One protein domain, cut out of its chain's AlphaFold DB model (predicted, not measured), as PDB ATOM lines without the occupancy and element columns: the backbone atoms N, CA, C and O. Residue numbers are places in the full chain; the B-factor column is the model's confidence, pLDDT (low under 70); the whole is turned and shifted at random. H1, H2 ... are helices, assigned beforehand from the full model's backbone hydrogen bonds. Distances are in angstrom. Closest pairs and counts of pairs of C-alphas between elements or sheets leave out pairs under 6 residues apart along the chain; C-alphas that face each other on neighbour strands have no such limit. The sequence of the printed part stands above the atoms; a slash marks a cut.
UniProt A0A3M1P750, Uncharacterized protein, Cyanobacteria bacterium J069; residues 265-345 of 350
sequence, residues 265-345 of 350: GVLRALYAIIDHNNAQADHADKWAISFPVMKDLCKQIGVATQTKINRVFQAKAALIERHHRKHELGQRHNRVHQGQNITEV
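What this domain is: This is residues 265 to 345 of the 350 residues of an uncharacterized protein of Cyanobacteria bacterium J069 (UniProt A0A3M1P750). Two helices, H1 and H4, run side by side the same way with a gap between them, and H2 and H3 are set at steep angles to H1 near its first residues, where H1, H2 and H3 meet in a corner. The short last helix H5 packs on H2, and two long links, residues 280 to 290 and 327 to 341, lead from the ends of H1 and H4 back to H2 and H5. The printed part has 81 residues, with five named helices in the order H1 H2 H3 H4 H5 and no named strand; its class is all helix. It is compact, with a radius of gyration of the C-alphas of 11.8 A, and rounded, spanning 31 by 28 by 21 A.

Where its parts are: H1, residues 265 to 279, is the longest helix, 21.1 A from C-alpha 265 at (-20.663, -39.868, 13.008) to C-alpha 279 at (-7.777, -51.222, 25.211). H2, residues 291 to 300, measures 15.0 A. H3, residues 306 to 315, measures 14.4 A. H4, residues 317 to 326, measures 14.2 A. H5, residues 342 to 345, measures 5.2 A and ends with C-alpha 345 at (-4.092, -41.644, 18.093).

How they stand to each other: H2 is the hub, touching H1, H3 and H5. H1 touches H2 with residues 265 to 270 alone; the closest C-alphas, of Val 266 and Cys 298, are 6.3 A apart. Their lines are about perpendicular, but only just, at 70.3 degrees. H2 touches H3 at a steep tilt of 62 degrees, opposite ways, the closest C-alphas being those of Met 294 and Ile 309 at 7.3 A. H1 touches H3 with residues 266 to 267 alone, the C-alphas of Val 266 and Ile 309 being closest at 6.3 A, at a steep tilt of 58 degrees, the same way. The helix packing is mostly crossed: no touching pair with a tilt is at a shallow one. H5 touches H2, with the C-alphas of Leu 297 and Thr 343 closest at 5.7 A. H4 is close to H1 but not clearly touching it, at a shallow tilt of 15 degrees, the same way; the closest C-alphas are those of Ile 274 and His 323, 7.3 A apart. H4 is apart from H2 and H5. Every O i to N i+4 pair is within hydrogen-bond range in H1, H3 and H4; in H2 it is 5 of 6, and H5 is too short for such a pair.

The domain as a whole: The two C-alphas farthest apart are those of Ala 281 and Thr 307, at 32.9 A. The links H1 to H2 and H4 to H5 are long, with 11 and 15 residues; the other two are tight. The printed part has no cut. The mean pLDDT of the printed part is 95.8, and no printed residue is under 70.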
ATOM      1  N   GLY A 265     -22.073 -40.246  13.043       94.56
ATOM      2  CA  GLY A 265     -20.663 -39.868  13.008       94.56
ATOM      3  C   GLY A 265     -20.145 -39.471  14.389       94.56
ATOM      4  O   GLY A 265     -19.076 -39.912  14.813       94.56
ATOM      5  N   VAL A 266     -20.933 -38.689  15.130       96.50
ATOM      6  CA  VAL A 266     -20.598 -38.300  16.508       96.50
ATOM      7  C   VAL A 266     -20.649 -39.504  17.455       96.50
ATOM      8  O   VAL A 266     -19.768 -39.649  18.303       96.50
ATOM      9  N   LEU A 267     -21.639 -40.394  17.307       96.31
ATOM     10  CA  LEU A 267     -21.694 -41.641  18.077       96.31
ATOM     11  C   LEU A 267     -20.486 -42.536  17.791       96.31
ATOM     12  O   LEU A 267     -19.867 -43.041  18.726       96.31
ATOM     13  N   ARG A 268     -20.095 -42.683  16.520       96.00
ATOM     14  CA  ARG A 268     -18.892 -43.430  16.135       96.00
ATOM     15  C   ARG A 268     -17.640 -42.856  16.797       96.00
ATOM     16  O   ARG A 268     -16.852 -43.617  17.349       96.00
ATOM     17  N   ALA A 269     -17.482 -41.532  16.803       96.88
ATOM     18  CA  ALA A 269     -16.373 -40.870  17.489       96.88
ATOM     19  C   ALA A 269     -16.387 -41.126  19.007       96.88
ATOM     20  O   ALA A 269     -15.346 -41.418  19.593       96.88
ATOM     21  N   LEU A 270     -17.563 -41.071  19.641       97.69
ATOM     22  CA  LEU A 270     -17.730 -41.377  21.062       97.69
ATOM     23  C   LEU A 270     -17.288 -42.801  21.401       97.69
ATOM     24  O   LEU A 270     -16.484 -42.987  22.316       97.69
ATOM     25  N   TYR A 271     -17.797 -43.788  20.667       97.44
ATOM     26  CA  TYR A 271     -17.457 -45.185  20.909       97.44
ATOM     27  C   TYR A 271     -15.991 -45.481  20.599       97.44
ATOM     28  O   TYR A 271     -15.352 -46.164  21.390       97.44
ATOM     29  N   ALA A 272     -15.405 -44.862  19.571       97.69
ATOM     30  CA  ALA A 272     -13.978 -45.005  19.285       97.69
ATOM     31  C   ALA A 272     -13.085 -44.557  20.460       97.69
ATOM     32  O   ALA A 272     -12.111 -45.236  20.782       97.69
ATOM     33  N   ILE A 273     -13.429 -43.459  21.154       97.88
ATOM     34  CA  ILE A 273     -12.705 -43.036  22.370       97.88
ATOM     35  C   ILE A 273     -12.883 -44.055  23.502       97.88
ATOM     36  O   ILE A 273     -11.937 -44.346  24.235       97.88
ATOM     37  N   ILE A 274     -14.100 -44.573  23.686       98.31
ATOM     38  CA  ILE A 274     -14.399 -45.561  24.731       98.31
ATOM     39  C   ILE A 274     -13.603 -46.846  24.486       98.31
ATOM     40  O   ILE A 274     -12.935 -47.331  25.400       98.31
ATOM     41  N   ASP A 275     -13.628 -47.361  23.261       97.94
ATOM     42  CA  ASP A 275     -12.947 -48.593  22.864       97.94
ATOM     43  C   ASP A 275     -11.431 -48.450  22.974       97.94
ATOM     44  O   ASP A 275     -10.778 -49.303  23.578       97.94
ATOM     45  N   HIS A 276     -10.877 -47.329  22.501       98.00
ATOM     46  CA  HIS A 276      -9.460 -47.022  22.664       98.00
ATOM     47  C   HIS A 276      -9.051 -47.036  24.145       98.00
ATOM     48  O   HIS A 276      -8.122 -47.744  24.528       98.00
ATOM     49  N   ASN A 277      -9.785 -46.327  25.006       98.00
ATOM     50  CA  ASN A 277      -9.499 -46.268  26.442       98.00
ATOM     51  C   ASN A 277      -9.634 -47.617  27.157       98.00
ATOM     52  O   ASN A 277      -8.916 -47.876  28.124       98.00
ATOM     53  N   ASN A 278     -10.574 -48.457  26.718       97.81
ATOM     54  CA  ASN A 278     -10.736 -49.813  27.236       97.81
ATOM     55  C   ASN A 278      -9.566 -50.722  26.837       97.81
ATOM     56  O   ASN A 278      -9.249 -51.638  27.593       97.81
ATOM     57  N   ALA A 279      -8.938 -50.474  25.686       97.81
ATOM     58  CA  ALA A 279      -7.777 -51.222  25.211       97.81
ATOM     59  C   ALA A 279      -6.456 -50.776  25.863       97.81
ATOM     60  O   ALA A 279      -5.543 -51.590  25.987       97.81
ATOM     61  N   GLN A 280      -6.344 -49.516  26.300       97.62
ATOM     62  CA  GLN A 280      -5.127 -49.024  26.954       97.62
ATOM     63  C   GLN A 280      -4.970 -49.571  28.379       97.62
ATOM     64  O   GLN A 280      -5.880 -49.482  29.215       97.62
ATOM     65  N   ALA A 281      -3.777 -50.084  28.684       96.00
ATOM     66  CA  ALA A 281      -3.408 -50.485  30.039       96.00
ATOM     67  C   ALA A 281      -3.124 -49.249  30.904       96.00
ATOM     68  O   ALA A 281      -3.767 -49.060  31.942       96.00
ATOM     69  N   ASP A 282      -2.248 -48.368  30.417       97.44
ATOM     70  CA  ASP A 282      -1.786 -47.202  31.157       97.44
ATOM     71  C   ASP A 282      -2.840 -46.098  31.219       97.44
ATOM     72  O   ASP A 282      -3.576 -45.821  30.272       97.44
ATOM     73  N   HIS A 283      -2.934 -45.460  32.387       96.62
ATOM     74  CA  HIS A 283      -3.849 -44.339  32.613       96.62
ATOM     75  C   HIS A 283      -3.441 -43.104  31.812       96.62
ATOM     76  O   HIS A 283      -4.310 -42.378  31.346       96.62
ATOM     77  N   ALA A 284      -2.134 -42.903  31.621       96.56
ATOM     78  CA  ALA A 284      -1.589 -41.749  30.920       96.56
ATOM     79  C   ALA A 284      -1.997 -41.698  29.446       96.56
ATOM     80  O   ALA A 284      -2.156 -40.599  28.937       96.56
ATOM     81  N   ASP A 285      -2.228 -42.843  28.798       97.06
ATOM     82  CA  ASP A 285      -2.584 -42.927  27.374       97.06
ATOM     83  C   ASP A 285      -4.094 -42.783  27.120       97.06
ATOM     84  O   ASP A 285      -4.551 -42.733  25.977       97.06
ATOM     85  N   LYS A 286      -4.900 -42.709  28.185       98.06
ATOM     86  CA  LYS A 286      -6.358 -42.615  28.082       98.06
ATOM     87  C   LYS A 286      -6.795 -41.177  27.847       98.06
ATOM     88  O   LYS A 286      -6.191 -40.223  28.314       98.06
ATOM     89  N   TRP A 287      -7.902 -41.005  27.144       98.00
ATOM     90  CA  TRP A 287      -8.456 -39.701  26.799       98.00
ATOM     91  C   TRP A 287      -9.788 -39.474  27.500       98.00
ATOM     92  O   TRP A 287     -10.737 -40.248  27.343       98.00
ATOM     93  N   ALA A 288      -9.910 -38.370  28.238       98.00
ATOM     94  CA  ALA A 288     -11.191 -37.964  28.793       98.00
ATOM     95  C   ALA A 288     -12.101 -37.442  27.674       98.00
ATOM     96  O   ALA A 288     -11.786 -36.467  26.983       98.00
ATOM     97  N   ILE A 289     -13.267 -38.075  27.529       97.94
ATOM     98  CA  ILE A 289     -14.322 -37.630  26.611       97.94
ATOM     99  C   ILE A 289     -14.747 -36.212  27.009       97.94
ATOM    100  O   ILE A 289     -15.338 -35.999  28.065       97.94
ATOM    101  N   SER A 290     -14.415 -35.233  26.175       97.25
ATOM    102  CA  SER A 290     -14.698 -33.819  26.412       97.25
ATOM    103  C   SER A 290     -15.042 -33.133  25.100       97.25
ATOM    104  O   SER A 290     -14.766 -33.654  24.017       97.25
ATOM    105  N   PHE A 291     -15.649 -31.954  25.194       96.94
ATOM    106  CA  PHE A 291     -16.116 -31.237  24.018       96.94
ATOM    107  C   PHE A 291     -14.994 -30.927  22.995       96.94
ATOM    108  O   PHE A 291     -15.182 -31.231  21.816       96.94
ATOM    109  N   PRO A 292     -13.818 -30.389  23.393       96.12
ATOM    110  CA  PRO A 292     -12.730 -30.117  22.447       96.12
ATOM    111  C   PRO A 292     -12.239 -31.383  21.736       96.12
ATOM    112  O   PRO A 292     -12.114 -31.393  20.517       96.12
ATOM    113  N   VAL A 293     -12.070 -32.469  22.494       96.94
ATOM    114  CA  VAL A 293     -11.627 -33.769  21.979       96.94
ATOM    115  C   VAL A 293     -12.611 -34.328  20.950       96.94
ATOM    116  O   VAL A 293     -12.217 -34.723  19.854       96.94
ATOM    117  N   MET A 294     -13.908 -34.308  21.273       97.31
ATOM    118  CA  MET A 294     -14.948 -34.783  20.362       97.31
ATOM    119  C   MET A 294     -15.004 -33.940  19.089       97.31
ATOM    120  O   MET A 294     -15.154 -34.473  17.992       97.31
ATOM    121  N   LYS A 295     -14.860 -32.619  19.228       96.69
ATOM    122  CA  LYS A 295     -14.842 -31.689  18.099       96.69
ATOM    123  C   LYS A 295     -13.675 -31.980  17.161       96.69
ATOM    124  O   LYS A 295     -13.881 -31.967  15.952       96.69
ATOM    125  N   ASP A 296     -12.483 -32.228  17.695       96.00
ATOM    126  CA  ASP A 296     -11.296 -32.504  16.885       96.00
ATOM    127  C   ASP A 296     -11.404 -33.838  16.138       96.00
ATOM    128  O   ASP A 296     -11.143 -33.869  14.936       96.00
ATOM    129  N   LEU A 297     -11.923 -34.892  16.777       95.88
ATOM    130  CA  LEU A 297     -12.228 -36.153  16.090       95.88
ATOM    131  C   LEU A 297     -13.306 -35.993  15.014       95.88
ATOM    132  O   LEU A 297     -13.116 -36.402  13.871       95.88
ATOM    133  N   CYS A 298     -14.420 -35.330  15.335       96.25
ATOM    134  CA  CYS A 298     -15.523 -35.141  14.389       96.25
ATOM    135  C   CYS A 298     -15.141 -34.276  13.173       96.25
ATOM    136  O   CYS A 298     -15.848 -34.300  12.164       96.25
ATOM    137  N   LYS A 299     -14.040 -33.508  13.228       94.94
ATOM    138  CA  LYS A 299     -13.526 -32.783  12.053       94.94
ATOM    139  C   LYS A 299     -13.038 -33.731  10.961       94.94
ATOM    140  O   LYS A 299     -13.208 -33.388   9.798       94.94
ATOM    141  N   GLN A 300     -12.492 -34.902  11.308       93.50
ATOM    142  CA  GLN A 300     -12.009 -35.882  10.322       93.50
ATOM    143  C   GLN A 300     -13.123 -36.348   9.380       93.50
ATOM    144  O   GLN A 300     -12.907 -36.514   8.187       93.50
ATOM    145  N   ILE A 301     -14.322 -36.523   9.931       92.44
ATOM    146  CA  ILE A 301     -15.505 -37.023   9.222       92.44
ATOM    147  C   ILE A 301     -16.393 -35.897   8.667       92.44
ATOM    148  O   ILE A 301     -17.434 -36.163   8.078       92.44
ATOM    149  N   GLY A 302     -16.027 -34.626   8.876       90.94
ATOM    150  CA  GLY A 302     -16.815 -33.476   8.418       90.94
ATOM    151  C   GLY A 302     -18.098 -33.199   9.218       90.94
ATOM    152  O   GLY A 302     -18.917 -32.388   8.790       90.94
ATOM    153  N   VAL A 303     -18.281 -33.815  10.396       82.44
ATOM    154  CA  VAL A 303     -19.526 -33.732  11.197       82.44
ATOM    155  C   VAL A 303     -19.371 -32.871  12.466       82.44
ATOM    156  O   VAL A 303     -20.117 -32.989  13.435       82.44
ATOM    157  N   ALA A 304     -18.414 -31.941  12.478       79.88
ATOM    158  CA  ALA A 304     -18.004 -31.164  13.656       79.88
ATOM    159  C   ALA A 304     -18.962 -30.021  14.080       79.88
ATOM    160  O   ALA A 304     -18.513 -28.918  14.404       79.88
ATOM    161  N   THR A 305     -20.280 -30.244  14.093       90.88
ATOM    162  CA  THR A 305     -21.246 -29.235  14.573       90.88
ATOM    163  C   THR A 305     -21.495 -29.353  16.075       90.88
ATOM    164  O   THR A 305     -21.830 -30.417  16.594       90.88
ATOM    165  N   GLN A 306     -21.386 -28.219  16.777       94.25
ATOM    166  CA  GLN A 306     -21.559 -28.114  18.233       94.25
ATOM    167  C   GLN A 306     -22.871 -28.733  18.720       94.25
ATOM    168  O   GLN A 306     -22.888 -29.495  19.683       94.25
ATOM    169  N   THR A 307     -23.967 -28.423  18.028       95.56
ATOM    170  CA  THR A 307     -25.315 -28.863  18.388       95.56
ATOM    171  C   THR A 307     -25.446 -30.382  18.378       95.56
ATOM    172  O   THR A 307     -26.048 -30.948  19.287       95.56
ATOM    173  N   LYS A 308     -24.848 -31.055  17.388       95.69
ATOM    174  CA  LYS A 308     -24.889 -32.519  17.280       95.69
ATOM    175  C   LYS A 308     -24.102 -33.181  18.405       95.69
ATOM    176  O   LYS A 308     -24.613 -34.089  19.054       95.69
ATOM    177  N   ILE A 309     -22.908 -32.660  18.691       96.94
ATOM    178  CA  ILE A 309     -22.074 -33.133  19.802       96.94
ATOM    179  C   ILE A 309     -22.807 -32.967  21.139       96.94
ATOM    180  O   ILE A 309     -22.864 -33.912  21.920       96.94
ATOM    181  N   ASN A 310     -23.435 -31.812  21.377       96.94
ATOM    182  CA  ASN A 310     -24.207 -31.569  22.597       96.94
ATOM    183  C   ASN A 310     -25.390 -32.534  22.750       96.94
ATOM    184  O   ASN A 310     -25.603 -33.046  23.845       96.94
ATOM    185  N   ARG A 311     -26.133 -32.820  21.670       96.25
ATOM    186  CA  ARG A 311     -27.237 -33.794  21.709       96.25
ATOM    187  C   ARG A 311     -26.751 -35.187  22.100       96.25
ATOM    188  O   ARG A 311     -27.335 -35.799  22.988       96.25
ATOM    189  N   VAL A 312     -25.652 -35.653  21.502       97.00
ATOM    190  CA  VAL A 312     -25.055 -36.951  21.858       97.00
ATOM    191  C   VAL A 312     -24.550 -36.950  23.300       97.00
ATOM    192  O   VAL A 312     -24.792 -37.909  24.026       97.00
ATOM    193  N   PHE A 313     -23.907 -35.871  23.756       97.19
ATOM    194  CA  PHE A 313     -23.432 -35.757  25.139       97.19
ATOM    195  C   PHE A 313     -24.578 -35.799  26.151       97.19
ATOM    196  O   PHE A 313     -24.441 -36.448  27.181       97.19
ATOM    197  N   GLN A 314     -25.703 -35.143  25.861       96.69
ATOM    198  CA  GLN A 314     -26.888 -35.180  26.718       96.69
ATOM    199  C   GLN A 314     -27.513 -36.576  26.743       96.69
ATOM    200  O   GLN A 314     -27.725 -37.129  27.819       96.69
ATOM    201  N   ALA A 315     -27.740 -37.176  25.572       96.75
ATOM    202  CA  ALA A 315     -28.343 -38.505  25.466       96.75
ATOM    203  C   ALA A 315     -27.468 -39.603  26.098       96.75
ATOM    204  O   ALA A 315     -27.976 -40.540  26.706       96.75
ATOM    205  N   LYS A 316     -26.139 -39.479  25.997       97.19
ATOM    206  CA  LYS A 316     -25.170 -40.456  26.516       97.19
ATOM    207  C   LYS A 316     -24.452 -39.990  27.784       97.19
ATOM    208  O   LYS A 316     -23.412 -40.553  28.129       97.19
ATOM    209  N   ALA A 317     -25.004 -39.024  28.520       97.19
ATOM    210  CA  ALA A 317     -24.369 -38.460  29.714       97.19
ATOM    211  C   ALA A 317     -24.003 -39.539  30.747       97.19
ATOM    212  O   ALA A 317     -22.862 -39.605  31.203       97.19
ATOM    213  N   ALA A 318     -24.934 -40.452  31.043       97.00
ATOM    214  CA  ALA A 318     -24.716 -41.538  32.000       97.00
ATOM    215  C   ALA A 318     -23.639 -42.543  31.545       97.00
ATOM    216  O   ALA A 318     -22.904 -43.089  32.372       97.00
ATOM    217  N   LEU A 319     -23.529 -42.793  30.234       97.31
ATOM    218  CA  LEU A 319     -22.486 -43.650  29.663       97.31
ATOM    219  C   LEU A 319     -21.111 -42.986  29.806       97.31
ATOM    220  O   LEU A 319     -20.172 -43.629  30.272       97.31
ATOM    221  N   ILE A 320     -21.019 -41.702  29.447       97.94
ATOM    222  CA  ILE A 320     -19.792 -40.903  29.546       97.94
ATOM    223  C   ILE A 320     -19.318 -40.835  31.000       97.94
ATOM    224  O   ILE A 320     -18.153 -41.110  31.275       97.94
ATOM    225  N   GLU A 321     -20.216 -40.545  31.944       97.75
ATOM    226  CA  GLU A 321     -19.870 -40.464  33.364       97.75
ATOM    227  C   GLU A 321     -19.398 -41.815  33.918       97.75
ATOM    228  O   GLU A 321     -18.388 -41.891  34.621       97.75
ATOM    229  N   ARG A 322     -20.087 -42.912  33.568       98.00
ATOM    230  CA  ARG A 322     -19.671 -44.266  33.956       98.00
ATOM    231  C   ARG A 322     -18.290 -44.602  33.400       98.00
ATOM    232  O   ARG A 322     -17.477 -45.178  34.121       98.00
ATOM    233  N   HIS A 323     -18.023 -44.234  32.147       98.38
ATOM    234  CA  HIS A 323     -16.723 -44.417  31.503       98.38
ATOM    235  C   HIS A 323     -15.624 -43.625  32.218       98.38
ATOM    236  O   HIS A 323     -14.598 -44.191  32.590       98.38
ATOM    237  N   HIS A 324     -15.858 -42.338  32.489       98.12
ATOM    238  CA  HIS A 324     -14.917 -41.500  33.237       98.12
ATOM    239  C   HIS A 324     -14.636 -42.057  34.628       98.12
ATOM    240  O   HIS A 324     -13.479 -42.113  35.029       98.12
ATOM    241  N   ARG A 325     -15.662 -42.532  35.342       98.12
ATOM    242  CA  ARG A 325     -15.509 -43.132  36.672       98.12
ATOM    243  C   ARG A 325     -14.717 -44.438  36.631       98.12
ATOM    244  O   ARG A 325     -13.848 -44.637  37.469       98.12
ATOM    245  N   LYS A 326     -14.986 -45.306  35.649       98.00
ATOM    246  CA  LYS A 326     -14.288 -46.591  35.465       98.00
ATOM    247  C   LYS A 326     -12.785 -46.408  35.237       98.00
ATOM    248  O   LYS A 326     -12.000 -47.233  35.687       98.00
ATOM    249  N   HIS A 327     -12.403 -45.358  34.518       97.69
ATOM    250  CA  HIS A 327     -11.016 -45.088  34.141       97.69
ATOM    251  C   HIS A 327     -10.368 -43.957  34.947       97.69
ATOM    252  O   HIS A 327      -9.273 -43.531  34.600       97.69
ATOM    253  N   GLU A 328     -11.040 -43.445  35.983       97.31
ATOM    254  CA  GLU A 328     -10.559 -42.332  36.814       97.31
ATOM    255  C   GLU A 328     -10.138 -41.100  35.980       97.31
ATOM    256  O   GLU A 328      -9.120 -40.450  36.225       97.31
ATOM    257  N   LEU A 329     -10.922 -40.780  34.945       97.12
ATOM    258  CA  LEU A 329     -10.660 -39.672  34.026       97.12
ATOM    259  C   LEU A 329     -11.351 -38.402  34.529       97.12
ATOM    260  O   LEU A 329     -12.563 -38.239  34.402       97.12
ATOM    261  N   GLY A 330     -10.578 -37.482  35.104       93.69
ATOM    262  CA  GLY A 330     -11.080 -36.174  35.535       93.69
ATOM    263  C   GLY A 330     -11.168 -35.141  34.401       93.69
ATOM    264  O   GLY A 330     -10.548 -35.286  33.349       93.69
ATOM    265  N   GLN A 331     -11.844 -34.011  34.652       90.31
ATOM    266  CA  GLN A 331     -11.969 -32.899  33.684       90.31
ATOM    267  C   GLN A 331     -10.624 -32.350  33.173       90.31
ATOM    268  O   GLN A 331     -10.546 -31.796  32.080       90.31
ATOM    269  N   ARG A 332      -9.560 -32.466  33.978       92.75
ATOM    270  CA  ARG A 332      -8.218 -31.951  33.659       92.75
ATOM    271  C   ARG A 332      -7.273 -33.009  33.101       92.75
ATOM    272  O   ARG A 332      -6.125 -32.676  32.828       92.75
ATOM    273  N   HIS A 333      -7.736 -34.244  32.920       96.12
ATOM    274  CA  HIS A 333      -6.887 -35.358  32.504       96.12
ATOM    275  C   HIS A 333      -6.224 -35.102  31.140       96.12
ATOM    276  O   HIS A 333      -5.023 -35.289  30.990       96.12
ATOM    277  N   ASN A 334      -6.953 -34.486  30.205       95.81
ATOM    278  CA  ASN A 334      -6.434 -34.156  28.870       95.81
ATOM    279  C   ASN A 334      -5.290 -33.126  28.859       95.81
ATOM    280  O   ASN A 334      -4.764 -32.811  27.798       95.81
ATOM    281  N   ARG A 335      -4.886 -32.574  30.012       94.75
ATOM    282  CA  ARG A 335      -3.680 -31.741  30.106       94.75
ATOM    283  C   ARG A 335      -2.391 -32.544  29.957       94.75
ATOM    284  O   ARG A 335      -1.396 -31.959  29.552       94.75
ATOM    285  N   VAL A 336      -2.413 -33.838  30.282       93.25
ATOM    286  CA  VAL A 336      -1.256 -34.730  30.095       93.25
ATOM    287  C   VAL A 336      -0.925 -34.869  28.605       93.25
ATOM    288  O   VAL A 336       0.241 -34.895  28.236       93.25
ATOM    289  N   HIS A 337      -1.948 -34.801  27.751       93.38
ATOM    290  CA  HIS A 337      -1.851 -34.903  26.291       93.38
ATOM    291  C   HIS A 337      -1.558 -33.582  25.572       93.38
ATOM    292  O   HIS A 337      -1.788 -33.454  24.368       93.38
ATOM    293  N   GLN A 338      -1.106 -32.546  26.283       87.31
ATOM    294  CA  GLN A 338      -0.816 -31.259  25.650       87.31
ATOM    295  C   GLN A 338       0.253 -31.415  24.561       87.31
ATOM    296  O   GLN A 338       1.386 -31.791  24.837       87.31
ATOM    297  N   GLY A 339      -0.118 -31.080  23.324       90.00
ATOM    298  CA  GLY A 339       0.757 -31.171  22.154       90.00
ATOM    299  C   GLY A 339       0.514 -32.399  21.276       90.00
ATOM    300  O   GLY A 339       0.984 -32.403  20.145       90.00
ATOM    301  N   GLN A 340      -0.262 -33.380  21.741       95.06
ATOM    302  CA  GLN A 340      -0.722 -34.493  20.913       95.06
ATOM    303  C   GLN A 340      -2.133 -34.224  20.407       95.06
ATOM    304  O   GLN A 340      -2.999 -33.746  21.145       95.06
ATOM    305  N   ASN A 341      -2.374 -34.522  19.133       95.31
ATOM    306  CA  ASN A 341      -3.713 -34.442  18.582       95.31
ATOM    307  C   ASN A 341      -4.385 -35.811  18.688       95.31
ATOM    308  O   ASN A 341      -3.839 -36.807  18.221       95.31
ATOM    309  N   ILE A 342      -5.595 -35.868  19.247       96.19
ATOM    310  CA  ILE A 342      -6.328 -37.136  19.358       96.19
ATOM    311  C   ILE A 342      -6.557 -37.793  17.989       96.19
ATOM    312  O   ILE A 342      -6.640 -39.013  17.891       96.19
ATOM    313  N   THR A 343      -6.592 -36.996  16.919       96.25
ATOM    314  CA  THR A 343      -6.726 -37.479  15.545       96.25
ATOM    315  C   THR A 343      -5.558 -38.346  15.071       96.25
ATOM    316  O   THR A 343      -5.721 -39.087  14.108       96.25
ATOM    317  N   GLU A 344      -4.386 -38.225  15.699       96.12
ATOM    318  CA  GLU A 344      -3.198 -39.038  15.403       96.12
ATOM    319  C   GLU A 344      -3.242 -40.391  16.125       96.12
ATOM    320  O   GLU A 344      -2.627 -41.354  15.677       96.12
ATOM    321  N   VAL A 345      -3.988 -40.461  17.230       96.50
ATOM    322  CA  VAL A 345      -4.092 -41.644  18.093       96.50
ATOM    323  C   VAL A 345      -5.310 -42.493  17.729       96.50
ATOM    324  O   VAL A 345      -5.246 -43.721  17.740       96.50
TER     325      VAL A 345